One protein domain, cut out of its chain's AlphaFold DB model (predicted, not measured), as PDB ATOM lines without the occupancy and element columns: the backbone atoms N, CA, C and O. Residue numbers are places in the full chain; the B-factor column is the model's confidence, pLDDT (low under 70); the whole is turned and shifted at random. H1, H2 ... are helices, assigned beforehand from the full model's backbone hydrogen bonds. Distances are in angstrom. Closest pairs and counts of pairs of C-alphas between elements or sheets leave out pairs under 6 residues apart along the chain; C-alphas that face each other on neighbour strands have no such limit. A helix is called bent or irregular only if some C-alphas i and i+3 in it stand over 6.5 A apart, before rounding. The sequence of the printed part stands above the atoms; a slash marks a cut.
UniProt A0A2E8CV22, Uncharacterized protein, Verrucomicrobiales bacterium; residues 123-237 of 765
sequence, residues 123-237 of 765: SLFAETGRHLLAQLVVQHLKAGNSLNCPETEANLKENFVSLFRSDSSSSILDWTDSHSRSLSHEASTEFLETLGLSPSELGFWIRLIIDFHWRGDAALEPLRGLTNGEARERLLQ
ATOM      1  N   SER A 123     -42.059 -23.351 -18.160       89.56
ATOM      2  CA  SER A 123     -43.208 -22.682 -18.784       89.56
ATOM      3  C   SER A 123     -43.643 -23.371 -20.080       89.56
ATOM      4  O   SER A 123     -42.829 -24.001 -20.759       89.56
ATOM      5  N   LEU A 124     -44.913 -23.219 -20.468       89.12
ATOM      6  CA  LEU A 124     -45.439 -23.788 -21.720       89.12
ATOM      7  C   LEU A 124     -44.696 -23.263 -22.967       89.12
ATOM      8  O   LEU A 124     -44.535 -23.998 -23.944       89.12
ATOM      9  N   PHE A 125     -44.215 -22.011 -22.936       91.81
ATOM     10  CA  PHE A 125     -43.369 -21.431 -23.988       91.81
ATOM     11  C   PHE A 125     -42.039 -22.183 -24.106       91.81
ATOM     12  O   PHE A 125     -41.643 -22.571 -25.206       91.81
ATOM     13  N   ALA A 126     -41.372 -22.433 -22.973       90.25
ATOM     14  CA  ALA A 126     -40.135 -23.201 -22.946       90.25
ATOM     15  C   ALA A 126     -40.368 -24.652 -23.391       90.25
ATOM     16  O   ALA A 126     -39.642 -25.129 -24.252       90.25
ATOM     17  N   GLU A 127     -41.393 -25.338 -22.878       90.19
ATOM     18  CA  GLU A 127     -41.711 -26.728 -23.246       90.19
ATOM     19  C   GLU A 127     -41.944 -26.886 -24.759       90.19
ATOM     20  O   GLU A 127     -41.277 -27.696 -25.408       90.19
ATOM     21  N   THR A 128     -42.823 -26.055 -25.335       91.62
ATOM     22  CA  THR A 128     -43.098 -26.024 -26.784       91.62
ATOM     23  C   THR A 128     -41.825 -25.715 -27.578       91.62
ATOM     24  O   THR A 128     -41.538 -26.368 -28.581       91.62
ATOM     25  N   GLY A 129     -41.024 -24.752 -27.108       92.00
ATOM     26  CA  GLY A 129     -39.769 -24.375 -27.751       92.00
ATOM     27  C   GLY A 129     -38.727 -25.496 -27.751       92.00
ATOM     28  O   GLY A 129     -38.167 -25.804 -28.801       92.00
ATOM     29  N   ARG A 130     -38.501 -26.157 -26.607       91.81
ATOM     30  CA  ARG A 130     -37.581 -27.304 -26.491       91.81
ATOM     31  C   ARG A 130     -38.024 -28.467 -27.372       91.81
ATOM     32  O   ARG A 130     -37.178 -29.103 -27.991       91.81
ATOM     33  N   HIS A 131     -39.333 -28.719 -27.473       92.12
ATOM     34  CA  HIS A 131     -39.859 -29.744 -28.371       92.12
ATOM     35  C   HIS A 131     -39.570 -29.422 -29.844       92.12
ATOM     36  O   HIS A 131     -39.097 -30.291 -30.574       92.12
ATOM     37  N   LEU A 132     -39.797 -28.175 -30.276       92.44
ATOM     38  CA  LEU A 132     -39.504 -27.743 -31.645       92.44
ATOM     39  C   LEU A 132     -38.014 -27.896 -31.985       92.44
ATOM     40  O   LEU A 132     -37.689 -28.440 -33.039       92.44
ATOM     41  N   LEU A 133     -37.120 -27.456 -31.090       92.12
ATOM     42  CA  LEU A 133     -35.675 -27.616 -31.278       92.12
ATOM     43  C   LEU A 133     -35.293 -29.100 -31.370       92.12
ATOM     44  O   LEU A 133     -34.611 -29.493 -32.314       92.12
ATOM     45  N   ALA A 134     -35.783 -29.941 -30.454       91.94
ATOM     46  CA  ALA A 134     -35.498 -31.374 -30.458       91.94
ATOM     47  C   ALA A 134     -35.974 -32.075 -31.739       91.94
ATOM     48  O   ALA A 134     -35.201 -32.818 -32.344       91.94
ATOM     49  N   GLN A 135     -37.205 -31.812 -32.195       90.06
ATOM     50  CA  GLN A 135     -37.716 -32.388 -33.443       90.06
ATOM     51  C   GLN A 135     -36.901 -31.939 -34.655       90.06
ATOM     52  O   GLN A 135     -36.597 -32.760 -35.518       90.06
ATOM     53  N   LEU A 136     -36.489 -30.670 -34.707       89.00
ATOM     54  CA  LEU A 136     -35.658 -30.173 -35.798       89.00
ATOM     55  C   LEU A 136     -34.290 -30.875 -35.815       89.00
ATOM     56  O   LEU A 136     -33.906 -31.415 -36.852       89.00
ATOM     57  N   VAL A 137     -33.589 -30.963 -34.677       88.62
ATOM     58  CA  VAL A 137     -32.307 -31.696 -34.599       88.62
ATOM     59  C   VAL A 137     -32.486 -33.169 -34.991       88.62
ATOM     60  O   VAL A 137     -31.669 -33.703 -35.739       88.62
ATOM     61  N   VAL A 138     -33.584 -33.814 -34.585       88.31
ATOM     62  CA  VAL A 138     -33.921 -35.184 -35.007       88.31
ATOM     63  C   VAL A 138     -34.109 -35.296 -36.528       88.31
ATOM     64  O   VAL A 138     -33.592 -36.242 -37.121       88.31
ATOM     65  N   GLN A 139     -34.776 -34.344 -37.189       84.31
ATOM     66  CA  GLN A 139     -34.866 -34.333 -38.659       84.31
ATOM     67  C   GLN A 139     -33.488 -34.132 -39.315       84.31
ATOM     68  O   GLN A 139     -33.166 -34.805 -40.292       84.31
ATOM     69  N   HIS A 140     -32.638 -33.276 -38.741       83.62
ATOM     70  CA  HIS A 140     -31.273 -33.031 -39.223       83.62
ATOM     71  C   HIS A 140     -30.375 -34.278 -39.132       83.62
ATOM     72  O   HIS A 140     -29.606 -34.571 -40.050       83.62
ATOM     73  N   LEU A 141     -30.507 -35.045 -38.044       84.12
ATOM     74  CA  LEU A 141     -29.827 -36.329 -37.859       84.12
ATOM     75  C   LEU A 141     -30.315 -37.376 -38.873       84.12
ATOM     76  O   LEU A 141     -29.491 -38.055 -39.486       84.12
ATOM     77  N   LYS A 142     -31.632 -37.465 -39.113       81.94
ATOM     78  CA  LYS A 142     -32.224 -38.361 -40.128       81.94
ATOM     79  C   LYS A 142     -31.798 -38.025 -41.556       81.94
ATOM     80  O   LYS A 142     -31.635 -38.936 -42.363       81.94
ATOM     81  N   ALA A 143     -31.586 -36.745 -41.864       78.94
ATOM     82  CA  ALA A 143     -31.062 -36.297 -43.154       78.94
ATOM     83  C   ALA A 143     -29.590 -36.704 -43.397       78.94
ATOM     84  O   ALA A 143     -29.087 -36.541 -44.506       78.94
ATOM     85  N   GLY A 144     -28.895 -37.239 -42.384       69.00
ATOM     86  CA  GLY A 144     -27.494 -37.658 -42.466       69.00
ATOM     87  C   GLY A 144     -26.480 -36.547 -42.178       69.00
ATOM     88  O   GLY A 144     -25.282 -36.823 -42.143       69.00
ATOM     89  N   ASN A 145     -26.930 -35.317 -41.902       65.81
ATOM     90  CA  ASN A 145     -26.068 -34.164 -41.619       65.81
ATOM     91  C   ASN A 145     -25.620 -34.154 -40.142       65.81
ATOM     92  O   ASN A 145     -25.888 -33.223 -39.382       65.81
ATOM     93  N   SER A 146     -24.922 -35.218 -39.732       59.62
ATOM     94  CA  SER A 146     -24.464 -35.507 -38.364       59.62
ATOM     95  C   SER A 146     -23.198 -34.733 -37.947       59.62
ATOM     96  O   SER A 146     -22.251 -35.293 -37.395       59.62
ATOM     97  N   LEU A 147     -23.183 -33.417 -38.186       59.84
ATOM     98  CA  LEU A 147     -22.080 -32.501 -37.853       59.84
ATOM     99  C   LEU A 147     -21.919 -32.302 -36.331       59.84
ATOM    100  O   LEU A 147     -22.318 -31.290 -35.758       59.84
ATOM    101  N   ASN A 148     -21.294 -33.285 -35.677       70.44
ATOM    102  CA  ASN A 148     -20.894 -33.269 -34.265       70.44
ATOM    103  C   ASN A 148     -22.029 -32.898 -33.287       70.44
ATOM    104  O   ASN A 148     -21.798 -32.185 -32.311       70.44
ATOM    105  N   CYS A 149     -23.253 -33.373 -33.544       78.38
ATOM    106  CA  CYS A 149     -24.346 -33.273 -32.576       78.38
ATOM    107  C   CYS A 149     -23.954 -34.029 -31.288       78.38
ATOM    108  O   CYS A 149     -23.573 -35.198 -31.387       78.38
ATOM    109  N   PRO A 150     -24.033 -33.406 -30.095       79.62
ATOM    110  CA  PRO A 150     -23.625 -34.048 -28.843       79.62
ATOM    111  C   PRO A 150     -24.601 -35.133 -28.362       79.62
ATOM    112  O   PRO A 150     -24.234 -35.940 -27.515       79.62
ATOM    113  N   GLU A 151     -25.828 -35.161 -28.895       83.19
ATOM    114  CA  GLU A 151     -26.927 -36.007 -28.420       83.19
ATOM    115  C   GLU A 151     -27.491 -36.951 -29.492       83.19
ATOM    116  O   GLU A 151     -27.359 -36.720 -30.697       83.19
ATOM    117  N   THR A 152     -28.151 -38.025 -29.045       83.12
ATOM    118  CA  THR A 152     -28.750 -39.059 -29.913       83.12
ATOM    119  C   THR A 152     -30.245 -38.833 -30.159       83.12
ATOM    120  O   THR A 152     -30.940 -38.269 -29.316       83.12
ATOM    121  N   GLU A 153     -30.783 -39.342 -31.279       83.88
ATOM    122  CA  GLU A 153     -32.218 -39.231 -31.610       83.88
ATOM    123  C   GLU A 153     -33.140 -39.781 -30.505       83.88
ATOM    124  O   GLU A 153     -34.202 -39.211 -30.261       83.88
ATOM    125  N   ALA A 154     -32.752 -40.864 -29.825       83.44
ATOM    126  CA  ALA A 154     -33.535 -41.424 -28.723       83.44
ATOM    127  C   ALA A 154     -33.576 -40.464 -27.521       83.44
ATOM    128  O   ALA A 154     -34.658 -40.095 -27.064       83.44
ATOM    129  N   ASN A 155     -32.410 -39.975 -27.078       84.62
ATOM    130  CA  ASN A 155     -32.327 -39.062 -25.937       84.62
ATOM    131  C   ASN A 155     -33.044 -37.728 -26.221       84.62
ATOM    132  O   ASN A 155     -33.749 -37.202 -25.363       84.62
ATOM    133  N   LEU A 156     -32.956 -37.225 -27.459       84.50
ATOM    134  CA  LEU A 156     -33.678 -36.032 -27.910       84.50
ATOM    135  C   LEU A 156     -35.207 -36.203 -27.913       84.50
ATOM    136  O   LEU A 156     -35.912 -35.219 -27.731       84.50
ATOM    137  N   LYS A 157     -35.747 -37.415 -28.096       83.25
ATOM    138  CA  LYS A 157     -37.203 -37.651 -28.016       83.25
ATOM    139  C   LYS A 157     -37.701 -37.763 -26.580       83.25
ATOM    140  O   LYS A 157     -38.761 -37.228 -26.265       83.25
ATOM    141  N   GLU A 158     -36.953 -38.455 -25.727       83.31
ATOM    142  CA  GLU A 158     -37.373 -38.760 -24.354       83.31
ATOM    143  C   GLU A 158     -37.084 -37.600 -23.388       83.31
ATOM    144  O   GLU A 158     -37.935 -37.252 -22.570       83.31
ATOM    145  N   ASN A 159     -35.926 -36.944 -23.522       85.06
ATOM    146  CA  ASN A 159     -35.378 -36.019 -22.524       85.06
ATOM    147  C   ASN A 159     -35.226 -34.561 -23.011       85.06
ATOM    148  O   ASN A 159     -34.536 -33.769 -22.371       85.06
ATOM    149  N   PHE A 160     -35.889 -34.143 -24.100       86.44
ATOM    150  CA  PHE A 160     -35.765 -32.771 -24.639       86.44
ATOM    151  C   PHE A 160     -35.955 -31.653 -23.598       86.44
ATOM    152  O   PHE A 160     -35.301 -30.611 -23.679       86.44
ATOM    153  N   VAL A 161     -36.830 -31.856 -22.606       84.75
ATOM    154  CA  VAL A 161     -37.131 -30.843 -21.584       84.75
ATOM    155  C   VAL A 161     -35.965 -30.605 -20.624       84.75
ATOM    156  O   VAL A 161     -35.829 -29.474 -20.154       84.75
ATOM    157  N   SER A 162     -35.126 -31.610 -20.349       84.44
ATOM    158  CA  SER A 162     -33.911 -31.466 -19.534       84.44
ATOM    159  C   SER A 162     -32.688 -31.100 -20.377       84.44
ATOM    160  O   SER A 162     -31.913 -30.248 -19.954       84.44
ATOM    161  N   LEU A 163     -32.557 -31.666 -21.582       85.06
ATOM    162  CA  LEU A 163     -31.429 -31.426 -22.492       85.06
ATOM    163  C   LEU A 163     -31.338 -29.971 -22.979       85.06
ATOM    164  O   LEU A 163     -30.264 -29.383 -22.996       85.06
ATOM    165  N   PHE A 164     -32.463 -29.345 -23.331       84.38
ATOM    166  CA  PHE A 164     -32.489 -27.942 -23.774       84.38
ATOM    167  C   PHE A 164     -32.667 -26.942 -22.614       84.38
ATOM    168  O   PHE A 164     -33.248 -25.867 -22.782       84.38
ATOM    169  N   ARG A 165     -32.183 -27.278 -21.411       83.19
ATOM    170  CA  ARG A 165     -32.052 -26.317 -20.306       83.19
ATOM    171  C   ARG A 165     -30.713 -25.582 -20.381       83.19
ATOM    172  O   ARG A 165     -29.697 -26.179 -20.730       83.19
ATOM    173  N   SER A 166     -30.708 -24.313 -19.978       77.00
ATOM    174  CA  SER A 166     -29.489 -23.504 -19.821       77.00
ATOM    175  C   SER A 166     -28.609 -23.956 -18.646       77.00
ATOM    176  O   SER A 166     -27.424 -23.648 -18.626       77.00
ATOM    177  N   ASP A 167     -29.163 -24.725 -17.703       75.50
ATOM    178  CA  ASP A 167     -28.460 -25.404 -16.608       75.50
ATOM    179  C   ASP A 167     -28.239 -26.916 -16.860       75.50
ATOM    180  O   ASP A 167     -27.999 -27.674 -15.922       75.50
ATOM    181  N   SER A 168     -28.328 -27.378 -18.115       78.69
ATOM    182  CA  SER A 168     -28.046 -28.777 -18.478       78.69
ATOM    183  C   SER A 168     -26.543 -29.075 -18.595       78.69
ATOM    184  O   SER A 168     -25.722 -28.190 -18.826       78.69
ATOM    185  N   SER A 169     -26.174 -30.355 -18.484       69.38
ATOM    186  CA  SER A 169     -24.817 -30.847 -18.774       69.38
ATOM    187  C   SER A 169     -24.558 -31.102 -20.268       69.38
ATOM    188  O   SER A 169     -23.432 -31.421 -20.649       69.38
ATOM    189  N   SER A 170     -25.586 -30.988 -21.113       78.81
ATOM    190  CA  SER A 170     -25.543 -31.256 -22.551       78.81
ATOM    191  C   SER A 170     -25.355 -29.964 -23.348       78.81
ATOM    192  O   SER A 170     -26.251 -29.125 -23.392       78.81
ATOM    193  N   SER A 171     -24.251 -29.836 -24.088       84.69
ATOM    194  CA  SER A 171     -23.950 -28.675 -24.956       84.69
ATOM    195  C   SER A 171     -24.845 -28.556 -26.206       84.69
ATOM    196  O   SER A 171     -24.508 -27.876 -27.177       84.69
ATOM    197  N   ILE A 172     -26.008 -29.215 -26.208       87.06
ATOM    198  CA  ILE A 172     -26.953 -29.228 -27.325       87.06
ATOM    199  C   ILE A 172     -27.579 -27.852 -27.571       87.06
ATOM    200  O   ILE A 172     -27.817 -27.502 -28.725       87.06
ATOM    201  N   LEU A 173     -27.800 -27.044 -26.527       87.75
ATOM    202  CA  LEU A 173     -28.321 -25.681 -26.675       87.75
ATOM    203  C   LEU A 173     -27.298 -24.767 -27.376       87.75
ATOM    204  O   LEU A 173     -27.660 -24.092 -28.338       87.75
ATOM    205  N   ASP A 174     -26.023 -24.822 -26.979       88.19
ATOM    206  CA  ASP A 174     -24.923 -24.064 -27.603       88.19
ATOM    207  C   ASP A 174     -24.673 -24.503 -29.053       88.19
ATOM    208  O   ASP A 174     -24.482 -23.678 -29.953       88.19
ATOM    209  N   TRP A 175     -24.715 -25.817 -29.303       88.94
ATOM    210  CA  TRP A 175     -24.630 -26.388 -30.649       88.94
ATOM    211  C   TRP A 175     -25.807 -25.918 -31.519       88.94
ATOM    212  O   TRP A 175     -25.607 -25.548 -32.675       88.94
ATOM    213  N   THR A 176     -27.018 -25.865 -30.960       88.88
ATOM    214  CA  THR A 176     -28.235 -25.431 -31.665       88.88
ATOM    215  C   THR A 176     -28.243 -23.922 -31.927       88.88
ATOM    216  O   THR A 176     -28.689 -23.507 -32.993       88.88
ATOM    217  N   ASP A 177     -27.695 -23.094 -31.028       89.56
ATOM    218  CA  ASP A 177     -27.489 -21.662 -31.289       89.56
ATOM    219  C   ASP A 177     -26.486 -21.453 -32.432       89.56
ATOM    220  O   ASP A 177     -26.786 -20.774 -33.422       89.56
ATOM    221  N   SER A 178     -25.344 -22.144 -32.353       88.56
ATOM    222  CA  SER A 178     -24.266 -22.101 -33.349       88.56
ATOM    223  C   SER A 178     -24.732 -22.492 -34.757       88.56
ATOM    224  O   SER A 178     -24.325 -21.864 -35.735       88.56
ATOM    225  N   HIS A 179     -25.611 -23.493 -34.872       87.12
ATOM    226  CA  HIS A 179     -26.118 -23.996 -36.155       87.12
ATOM    227  C   HIS A 179     -27.509 -23.460 -36.534       87.12
ATOM    228  O   HIS A 179     -27.996 -23.773 -37.619       87.12
ATOM    229  N   SER A 180     -28.138 -22.620 -35.701       86.50
ATOM    230  CA  SER A 180     -29.531 -22.143 -35.828       86.50
ATOM    231  C   SER A 180     -29.955 -21.710 -37.240       86.50
ATOM    232  O   SER A 180     -31.079 -21.984 -37.663       86.50
ATOM    233  N   ARG A 181     -29.053 -21.076 -38.002       85.94
ATOM    234  CA  ARG A 181     -29.294 -20.680 -39.401       85.94
ATOM    235  C   ARG A 181     -29.342 -21.872 -40.360       85.94
ATOM    236  O   ARG A 181     -30.319 -21.985 -41.096       85.94
ATOM    237  N   SER A 182     -28.340 -22.755 -40.329       85.25
ATOM    238  CA  SER A 182     -28.332 -24.013 -41.098       85.25
ATOM    239  C   SER A 182     -29.570 -24.846 -40.787       85.25
ATOM    240  O   SER A 182     -30.333 -25.151 -41.695       85.25
ATOM    241  N   LEU A 183     -29.849 -25.058 -39.496       84.69
ATOM    242  CA  LEU A 183     -31.032 -25.767 -39.004       84.69
ATOM    243  C   LEU A 183     -32.345 -25.220 -39.609       84.69
ATOM    244  O   LEU A 183     -33.219 -25.992 -39.992       84.69
ATOM    245  N   SER A 184     -32.482 -23.897 -39.753       85.00
ATOM    246  CA  SER A 184     -33.672 -23.283 -40.371       85.00
ATOM    247  C   SER A 184     -33.751 -23.411 -41.902       85.00
ATOM    248  O   SER A 184     -34.850 -23.383 -42.451       85.00
ATOM    249  N   HIS A 185     -32.613 -23.554 -42.590       84.69
ATOM    250  CA  HIS A 185     -32.519 -23.636 -44.056       84.69
ATOM    251  C   HIS A 185     -32.496 -25.072 -44.602       84.69
ATOM    252  O   HIS A 185     -32.952 -25.297 -45.719       84.69
ATOM    253  N   GLU A 186     -31.966 -26.022 -43.833       83.88
ATOM    254  CA  GLU A 186     -31.870 -27.452 -44.165       83.88
ATOM    255  C   GLU A 186     -33.090 -28.253 -43.657       83.88
ATOM    256  O   GLU A 186     -33.190 -29.459 -43.886       83.88
ATOM    257  N   ALA A 187     -34.050 -27.586 -43.003       83.81
ATOM    258  CA  ALA A 187     -35.337 -28.159 -42.619       83.81
ATOM    259  C   ALA A 187     -36.088 -28.727 -43.840       83.81
ATOM    260  O   ALA A 187     -36.244 -28.053 -44.860       83.81
ATOM    261  N   SER A 188     -36.580 -29.968 -43.735       82.38
ATOM    262  CA  SER A 188     -37.242 -30.642 -44.856       82.38
ATOM    263  C   SER A 188     -38.555 -29.956 -45.251       82.38
ATOM    264  O   SER A 188     -39.283 -29.426 -44.411       82.38
ATOM    265  N   THR A 189     -38.892 -29.996 -46.544       84.69
ATOM    266  CA  THR A 189     -40.132 -29.392 -47.063       84.69
ATOM    267  C   THR A 189     -41.376 -30.004 -46.428       84.69
ATOM    268  O   THR A 189     -42.300 -29.279 -46.095       84.69
ATOM    269  N   GLU A 190     -41.365 -31.313 -46.170       83.44
ATOM    270  CA  GLU A 190     -42.416 -32.030 -45.440       83.44
ATOM    271  C   GLU A 190     -42.614 -31.476 -44.014       83.44
ATOM    272  O   GLU A 190     -43.746 -31.240 -43.589       83.44
ATOM    273  N   PHE A 191     -41.530 -31.189 -43.283       84.69
ATOM    274  CA  PHE A 191     -41.598 -30.596 -41.941       84.69
ATOM    275  C   PHE A 191     -42.099 -29.143 -41.981       84.69
ATOM    276  O   PHE A 191     -42.933 -28.751 -41.165       84.69
ATOM    277  N   LEU A 192     -41.655 -28.357 -42.966       87.12
ATOM    278  CA  LEU A 192     -42.120 -26.985 -43.190       87.12
ATOM    279  C   LEU A 192     -43.609 -26.932 -43.578       87.12
ATOM    280  O   LEU A 192     -44.347 -26.116 -43.031       87.12
ATOM    281  N   GLU A 193     -44.075 -27.838 -44.444       85.69
ATOM    282  CA  GLU A 193     -45.497 -28.012 -44.772       85.69
ATOM    283  C   GLU A 193     -46.321 -28.469 -43.559       85.69
ATOM    284  O   GLU A 193     -47.425 -27.965 -43.357       85.69
ATOM    285  N   THR A 194     -45.777 -29.353 -42.713       85.25
ATOM    286  CA  THR A 194     -46.433 -29.816 -41.476       85.25
ATOM    287  C   THR A 194     -46.622 -28.680 -40.465       85.25
ATOM    288  O   THR A 194     -47.685 -28.565 -39.857       85.25
ATOM    289  N   LEU A 195     -45.627 -27.798 -40.304       85.44
ATOM    290  CA  LEU A 195     -45.741 -26.593 -39.469       85.44
ATOM    291  C   LEU A 195     -46.499 -25.442 -40.166       85.44
ATOM    292  O   LEU A 195     -46.919 -24.482 -39.514       85.44
ATOM    293  N   GLY A 196     -46.645 -25.500 -41.491       85.50
ATOM    294  CA  GLY A 196     -47.137 -24.412 -42.338       85.50
ATOM    295  C   GLY A 196     -46.226 -23.175 -42.376       85.50
ATOM    296  O   GLY A 196     -46.716 -22.077 -42.648       85.50
ATOM    297  N   LEU A 197     -44.937 -23.311 -42.053       89.38
ATOM    298  CA  LEU A 197     -43.988 -22.196 -41.933       89.38
ATOM    299  C   LEU A 197     -43.004 -22.157 -43.103       89.38
ATOM    300  O   LEU A 197     -42.527 -23.189 -43.564       89.38
ATOM    301  N   SER A 198     -42.624 -20.954 -43.524       90.38
ATOM    302  CA  SER A 198     -41.451 -20.747 -44.377       90.38
ATOM    303  C   SER A 198     -40.134 -20.845 -43.575       90.38
ATOM    304  O   SER A 198     -40.134 -20.620 -42.359       90.38
ATOM    305  N   PRO A 199     -38.982 -21.111 -44.228       88.44
ATOM    306  CA  PRO A 199     -37.673 -21.169 -43.564       88.44
ATOM    307  C   PRO A 199     -37.315 -19.913 -42.752       88.44
ATOM    308  O   PRO A 199     -36.704 -20.008 -41.690       88.44
ATOM    309  N   SER A 200     -37.721 -18.725 -43.215       90.69
ATOM    310  CA  SER A 200     -37.461 -17.452 -42.531       90.69
ATOM    311  C   SER A 200     -38.361 -17.230 -41.310       90.69
ATOM    312  O   SER A 200     -37.900 -16.681 -40.308       90.69
ATOM    313  N   GLU A 201     -39.619 -17.682 -41.347       91.94
ATOM    314  CA  GLU A 201     -40.480 -17.720 -40.158       91.94
ATOM    315  C   GLU A 201     -39.939 -18.718 -39.131       91.94
ATOM    316  O   GLU A 201     -39.813 -18.372 -37.957       91.94
ATOM    317  N   LEU A 202     -39.559 -19.923 -39.567       93.06
ATOM    318  CA  LEU A 202     -38.966 -20.942 -38.704       93.06
ATOM    319  C   LEU A 202     -37.662 -20.437 -38.057       93.06
ATOM    320  O   LEU A 202     -37.514 -20.523 -36.840       93.06
ATOM    321  N   GLY A 203     -36.758 -19.830 -38.834       92.31
ATOM    322  CA  GLY A 203     -35.517 -19.232 -38.328       92.31
ATOM    323  C   GLY A 203     -35.742 -18.102 -37.314       92.31
ATOM    324  O   GLY A 203     -35.013 -18.014 -36.323       92.31
ATOM    325  N   PHE A 204     -36.784 -17.281 -37.499       94.19
ATOM    326  CA  PHE A 204     -37.203 -16.286 -36.504       94.19
ATOM    327  C   PHE A 204     -37.627 -16.949 -35.185       94.19
ATOM    328  O   PHE A 204     -37.145 -16.548 -34.124       94.19
ATOM    329  N   TRP A 205     -38.479 -17.978 -35.233       95.19
ATOM    330  CA  TRP A 205     -38.950 -18.656 -34.021       95.19
ATOM    331  C   TRP A 205     -37.843 -19.438 -33.312       95.19
ATOM    332  O   TRP A 205     -37.747 -19.340 -32.093       95.19
ATOM    333  N   ILE A 206     -36.957 -20.121 -34.047       94.00
ATOM    334  CA  ILE A 206     -35.758 -20.768 -33.486       94.00
ATOM    335  C   ILE A 206     -34.916 -19.745 -32.717       94.00
ATOM    336  O   ILE A 206     -34.603 -19.968 -31.549       94.00
ATOM    337  N   ARG A 207     -34.595 -18.595 -33.331       94.31
ATOM    338  CA  ARG A 207     -33.806 -17.544 -32.669       94.31
ATOM    339  C   ARG A 207     -34.505 -17.021 -31.414       94.31
ATOM    340  O   ARG A 207     -33.863 -16.922 -30.373       94.31
ATOM    341  N   LEU A 208     -35.808 -16.738 -31.495       94.25
ATOM    342  CA  LEU A 208     -36.599 -16.235 -30.368       94.25
ATOM    343  C   LEU A 208     -36.652 -17.241 -29.203       94.25
ATOM    344  O   LEU A 208     -36.503 -16.852 -28.048       94.25
ATOM    345  N   ILE A 209     -36.819 -18.533 -29.501       94.00
ATOM    346  CA  ILE A 209     -36.822 -19.618 -28.509       94.00
ATOM    347  C   ILE A 209     -35.450 -19.754 -27.840       94.00
ATOM    348  O   ILE A 209     -35.385 -19.925 -26.622       94.00
ATOM    349  N   ILE A 210     -34.354 -19.656 -28.596       92.25
ATOM    350  CA  ILE A 210     -32.993 -19.742 -28.046       92.25
ATOM    351  C   ILE A 210     -32.677 -18.510 -27.188       92.25
ATOM    352  O   ILE A 210     -32.241 -18.659 -26.049       92.25
ATOM    353  N   ASP A 211     -32.976 -17.294 -27.660       91.75
ATOM    354  CA  ASP A 211     -32.820 -16.085 -26.841       91.75
ATOM    355  C   ASP A 211     -33.708 -16.127 -25.580       91.75
ATOM    356  O   ASP A 211     -33.276 -15.645 -24.534       91.75
ATOM    357  N   PHE A 212     -34.892 -16.753 -25.617       91.56
ATOM    358  CA  PHE A 212     -35.733 -16.966 -24.428       91.56
ATOM    359  C   PHE A 212     -35.089 -17.915 -23.406       91.56
ATOM    360  O   PHE A 212     -35.190 -17.669 -22.207       91.56
ATOM    361  N   HIS A 213     -34.365 -18.952 -23.842       88.38
ATOM    362  CA  HIS A 213     -33.627 -19.832 -22.924       88.38
ATOM    363  C   HIS A 213     -32.464 -19.121 -22.213       88.38
ATOM    364  O   HIS A 213     -32.135 -19.478 -21.080       88.38
ATOM    365  N   TRP A 214     -31.886 -18.089 -22.837       87.69
ATOM    366  CA  TRP A 214     -30.799 -17.290 -22.260       87.69
ATOM    367  C   TRP A 214     -31.257 -16.036 -21.496       87.69
ATOM    368  O   TRP A 214     -30.544 -15.576 -20.608       87.69
ATOM    369  N   ARG A 215     -32.410 -15.446 -21.846       87.50
ATOM    370  CA  ARG A 215     -32.855 -14.122 -21.350       87.50
ATOM    371  C   ARG A 215     -34.254 -14.110 -20.719       87.50
ATOM    372  O   ARG A 215     -34.689 -13.062 -20.242       87.50
ATOM    373  N   GLY A 216     -34.972 -15.234 -20.731       86.31
ATOM    374  CA  GLY A 216     -36.357 -15.331 -20.262       86.31
ATOM    375  C   GLY A 216     -37.309 -14.390 -21.008       86.31
ATOM    376  O   GLY A 216     -37.119 -14.101 -22.191       86.31
ATOM    377  N   ASP A 217     -38.311 -13.861 -20.296       85.56
ATOM    378  CA  ASP A 217     -39.351 -12.967 -20.839       85.56
ATOM    379  C   ASP A 217     -38.804 -11.738 -21.598       85.56
ATOM    380  O   ASP A 217     -39.484 -11.212 -22.481       85.56
ATOM    381  N   ALA A 218     -37.573 -11.290 -21.316       87.31
ATOM    382  CA  ALA A 218     -36.935 -10.179 -22.030       87.31
ATOM    383  C   ALA A 218     -36.623 -10.497 -23.507       87.31
ATOM    384  O   ALA A 218     -36.486  -9.584 -24.320       87.31
ATOM    385  N   ALA A 219     -36.550 -11.776 -23.891       88.88
ATOM    386  CA  ALA A 219     -36.410 -12.178 -25.291       88.88
ATOM    387  C   ALA A 219     -37.673 -11.926 -26.127       88.88
ATOM    388  O   ALA A 219     -37.591 -11.895 -27.350       88.88
ATOM    389  N   LEU A 220     -38.837 -11.740 -25.490       90.00
ATOM    390  CA  LEU A 220     -40.137 -11.605 -26.157       90.00
ATOM    391  C   LEU A 220     -40.434 -10.168 -26.630       90.00
ATOM    392  O   LEU A 220     -41.490  -9.917 -27.209       90.00
ATOM    393  N   GLU A 221     -39.510  -9.224 -26.418       86.94
ATOM    394  CA  GLU A 221     -39.624  -7.832 -26.879       86.94
ATOM    395  C   GLU A 221     -39.946  -7.688 -28.387       86.94
ATOM    396  O   GLU A 221     -40.816  -6.879 -28.710       86.94
ATOM    397  N   PRO A 222     -39.382  -8.495 -29.319       88.69
ATOM    398  CA  PRO A 222     -39.707  -8.427 -30.752       88.69
ATOM    399  C   PRO A 222     -41.151  -8.808 -31.123       88.69
ATOM    400  O   PRO A 222     -41.517  -8.722 -32.293       88.69
ATOM    401  N   LEU A 223     -41.967  -9.261 -30.162       88.81
ATOM    402  CA  LEU A 223     -43.404  -9.500 -30.343       88.81
ATOM    403  C   LEU A 223     -44.276  -8.326 -29.855       88.81
ATOM    404  O   LEU A 223     -45.501  -8.380 -29.980       88.81
ATOM    405  N   ARG A 224     -43.674  -7.264 -29.302       86.25
ATOM    406  CA  ARG A 224     -44.365  -6.038 -28.875       86.25
ATOM    407  C   ARG A 224     -44.323  -4.973 -29.972       86.25
ATOM    408  O   ARG A 224     -43.468  -5.000 -30.847       86.25
ATOM    409  N   GLY A 225     -45.276  -4.040 -29.943       82.12
ATOM    410  CA  GLY A 225     -45.352  -2.921 -30.898       82.12
ATOM    411  C   GLY A 225     -45.733  -3.286 -32.343       82.12
ATOM    412  O   GLY A 225     -45.886  -2.382 -33.160       82.12
ATOM    413  N   LEU A 226     -45.914  -4.573 -32.657       86.56
ATOM    414  CA  LEU A 226     -46.287  -5.069 -33.986       86.56
ATOM    415  C   LEU A 226     -47.625  -4.494 -34.483       86.56
ATOM    416  O   LEU A 226     -48.564  -4.299 -33.705       86.56
ATOM    417  N   THR A 227     -47.746  -4.301 -35.798       90.06
ATOM    418  CA  THR A 227     -49.019  -3.924 -36.432       90.06
ATOM    419  C   THR A 227     -50.054  -5.054 -36.347       90.06
ATOM    420  O   THR A 227     -49.725  -6.213 -36.099       90.06
ATOM    421  N   ASN A 228     -51.333  -4.750 -36.611       89.00
ATOM    422  CA  ASN A 228     -52.399  -5.765 -36.641       89.00
ATOM    423  C   ASN A 228     -52.122  -6.927 -37.619       89.00
ATOM    424  O   ASN A 228     -52.518  -8.055 -37.332       89.00
ATOM    425  N   GLY A 229     -51.453  -6.673 -38.751       89.19
ATOM    426  CA  GLY A 229     -51.099  -7.712 -39.725       89.19
ATOM    427  C   GLY A 229     -49.989  -8.628 -39.210       89.19
ATOM    428  O   GLY A 229     -50.177  -9.838 -39.109       89.19
ATOM    429  N   GLU A 230     -48.870  -8.040 -38.789       90.06
ATOM    430  CA  GLU A 230     -47.723  -8.785 -38.255       90.06
ATOM    431  C   GLU A 230     -48.094  -9.545 -36.977       90.06
ATOM    432  O   GLU A 230     -47.736 -10.708 -36.823       90.06
ATOM    433  N   ALA A 231     -48.855  -8.928 -36.066       92.25
ATOM    434  CA  ALA A 231     -49.289  -9.579 -34.834       92.25
ATOM    435  C   ALA A 231     -50.242 -10.756 -35.094       92.25
ATOM    436  O   ALA A 231     -50.164 -11.767 -34.395       92.25
ATOM    437  N   ARG A 232     -51.103 -10.656 -36.120       94.75
ATOM    438  CA  ARG A 232     -51.913 -11.782 -36.604       94.75
ATOM    439  C   ARG A 232     -51.014 -12.911 -37.093       94.75
ATOM    440  O   ARG A 232     -51.170 -14.042 -36.647       94.75
ATOM    441  N   GLU A 233     -50.058 -12.615 -37.967       93.56
ATOM    442  CA  GLU A 233     -49.138 -13.622 -38.504       93.56
ATOM    443  C   GLU A 233     -48.303 -14.278 -37.399       93.56
ATOM    444  O   GLU A 233     -48.288 -15.504 -37.305       93.56
ATOM    445  N   ARG A 234     -47.701 -13.500 -36.489       94.81
ATOM    446  CA  ARG A 234     -46.942 -14.040 -35.347       94.81
ATOM    447  C   ARG A 234     -47.803 -14.889 -34.416       94.81
ATOM    448  O   ARG A 234     -47.343 -15.946 -33.987       94.81
ATOM    449  N   LEU A 235     -49.047 -14.494 -34.135       95.06
ATOM    450  CA  LEU A 235     -49.937 -15.308 -33.308       95.06
ATOM    451  C   LEU A 235     -50.262 -16.645 -33.983       95.06
ATOM    452  O   LEU A 235     -50.151 -17.693 -33.355       95.06
ATOM    453  N   LEU A 236     -50.630 -16.622 -35.264       94.56
ATOM    454  CA  LEU A 236     -51.005 -17.833 -35.996       94.56
ATOM    455  C   LEU A 236     -49.785 -18.731 -36.281       94.56
ATOM    456  O   LEU A 236     -49.921 -19.949 -36.320       94.56
ATOM    457  N   GLN A 237     -48.575 -18.176 -36.415       94.69
ATOM    458  CA  GLN A 237     -47.321 -18.946 -36.386       94.69
ATOM    459  C   GLN A 237     -47.112 -19.631 -35.023       94.69
ATOM    460  O   GLN A 237     -46.918 -20.844 -34.984       94.69
TER     461      GLN A 237
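What this domain is: This is residues 123 to 237 of the 765 residues of an uncharacterized protein of Verrucomicrobiales bacterium (UniProt A0A2E8CV22). The longest helix, H6, packs beside H4, and H1 crosses this pair to make a compact core of three helices whose centres form a triangle. The short helices H2 and H3 pack on H1 away from H6, H5 is near the first residues of H6, and beyond a kink H6 folds back toward H7, which lies at one end of the longest axis. The printed part has 115 residues with seven named helices, H1 to H7 in order along the chain, and no named strand. The class is all helix, and the helix packing is part aligned, part crossed: of the 5 pairs of helices that touch and have a tilt, 2 are at a shallow tilt. The whole is compact, with a radius of gyration of the C-alphas of 14.1 A and spans of 41 by 32 by 22 A.

Where its parts are: H6, the longest helix, has residues 199 to 223, from C-alpha 199 at (-37.673, -21.169, -43.564) to C-alpha 223 at (-43.404, -9.500, -30.343), 18.5 A apart. It is irregular: C-alphas 214 and 217 are 9.7 A apart, and it has a kink of 150 degrees near residue 215. H1 has residues 124 to 142 and is 26.9 A long, beginning with C-alpha 124 at (-45.439, -23.788, -21.720). H4, residues 172 to 185, is 18.5 A long and irregular, with C-alphas 178 and 181 8.0 A apart. H2 has residues 153 to 158 and measures 8.9 A. H3 has residues 160 to 163 and measures 5.0 A. H5 has residues 189 to 195 and measures 9.8 A. H7, residues 228 to 237, is 14.1 A long and ends with C-alpha 237 at (-47.321, -18.946, -36.386).

How they stand to each other: H6 touches H4 with residues 199 to 210 alone, at a shallow tilt of 31 degrees, opposite ways; the closest C-alphas, of Ser 184 and Gly 203, are 4.9 A apart. H6 touches H1 with residues 206 to 213 alone, at a steep tilt of 40 degrees, opposite ways, and the closest C-alphas, of Gly 129 and Ile 209, are 5.6 A apart. H1 is the hub, touching four helices. With residues 133 to 140 alone it touches H4 at a steep tilt of 69 degrees, only just short of perpendicular, the same way; the closest C-alphas, of Leu 136 and Leu 183, are 7.1 A apart. H1 and H2 form a helical hairpin: they touch at a shallow tilt of 22 degrees, opposite ways, with the C-alphas of Val 138 and Glu 153 closest at 5.6 A. H1 touches H3 with residues 127 to 134 alone, closest at the C-alphas of Ala 134 and Phe 160, 6.0 A. H5 is close to H6 but not clearly touching, with the C-alphas of Leu 192 and Pro 199 closest at 7.3 A. H6 and H7 only just touch, with 3 pairs of C-alphas within 8 A, closest at Leu 223 and Ala 231, 7.4 A, and are about perpendicular at 85 degrees. H5 and H7 are only just apart, closest 8.4 A. In H1, H2, H5 and H7 every O i to N i+4 pair is within hydrogen-bond range, against 8 of 10 in H4 and 14 of 21 in H6, while H3 is too short for such a pair.

The domain as a whole: The two C-alphas farthest apart, of Asn 148 and Asn 228, are 41.9 A apart. The printed part has no cut. No link is long: H1 to H2, with 10 residues, and H3 to H4, with 8, are short, and the other four are tight. The mean pLDDT of the printed part is 86.4, and residues 144 to 147 and residue 169 are under 70.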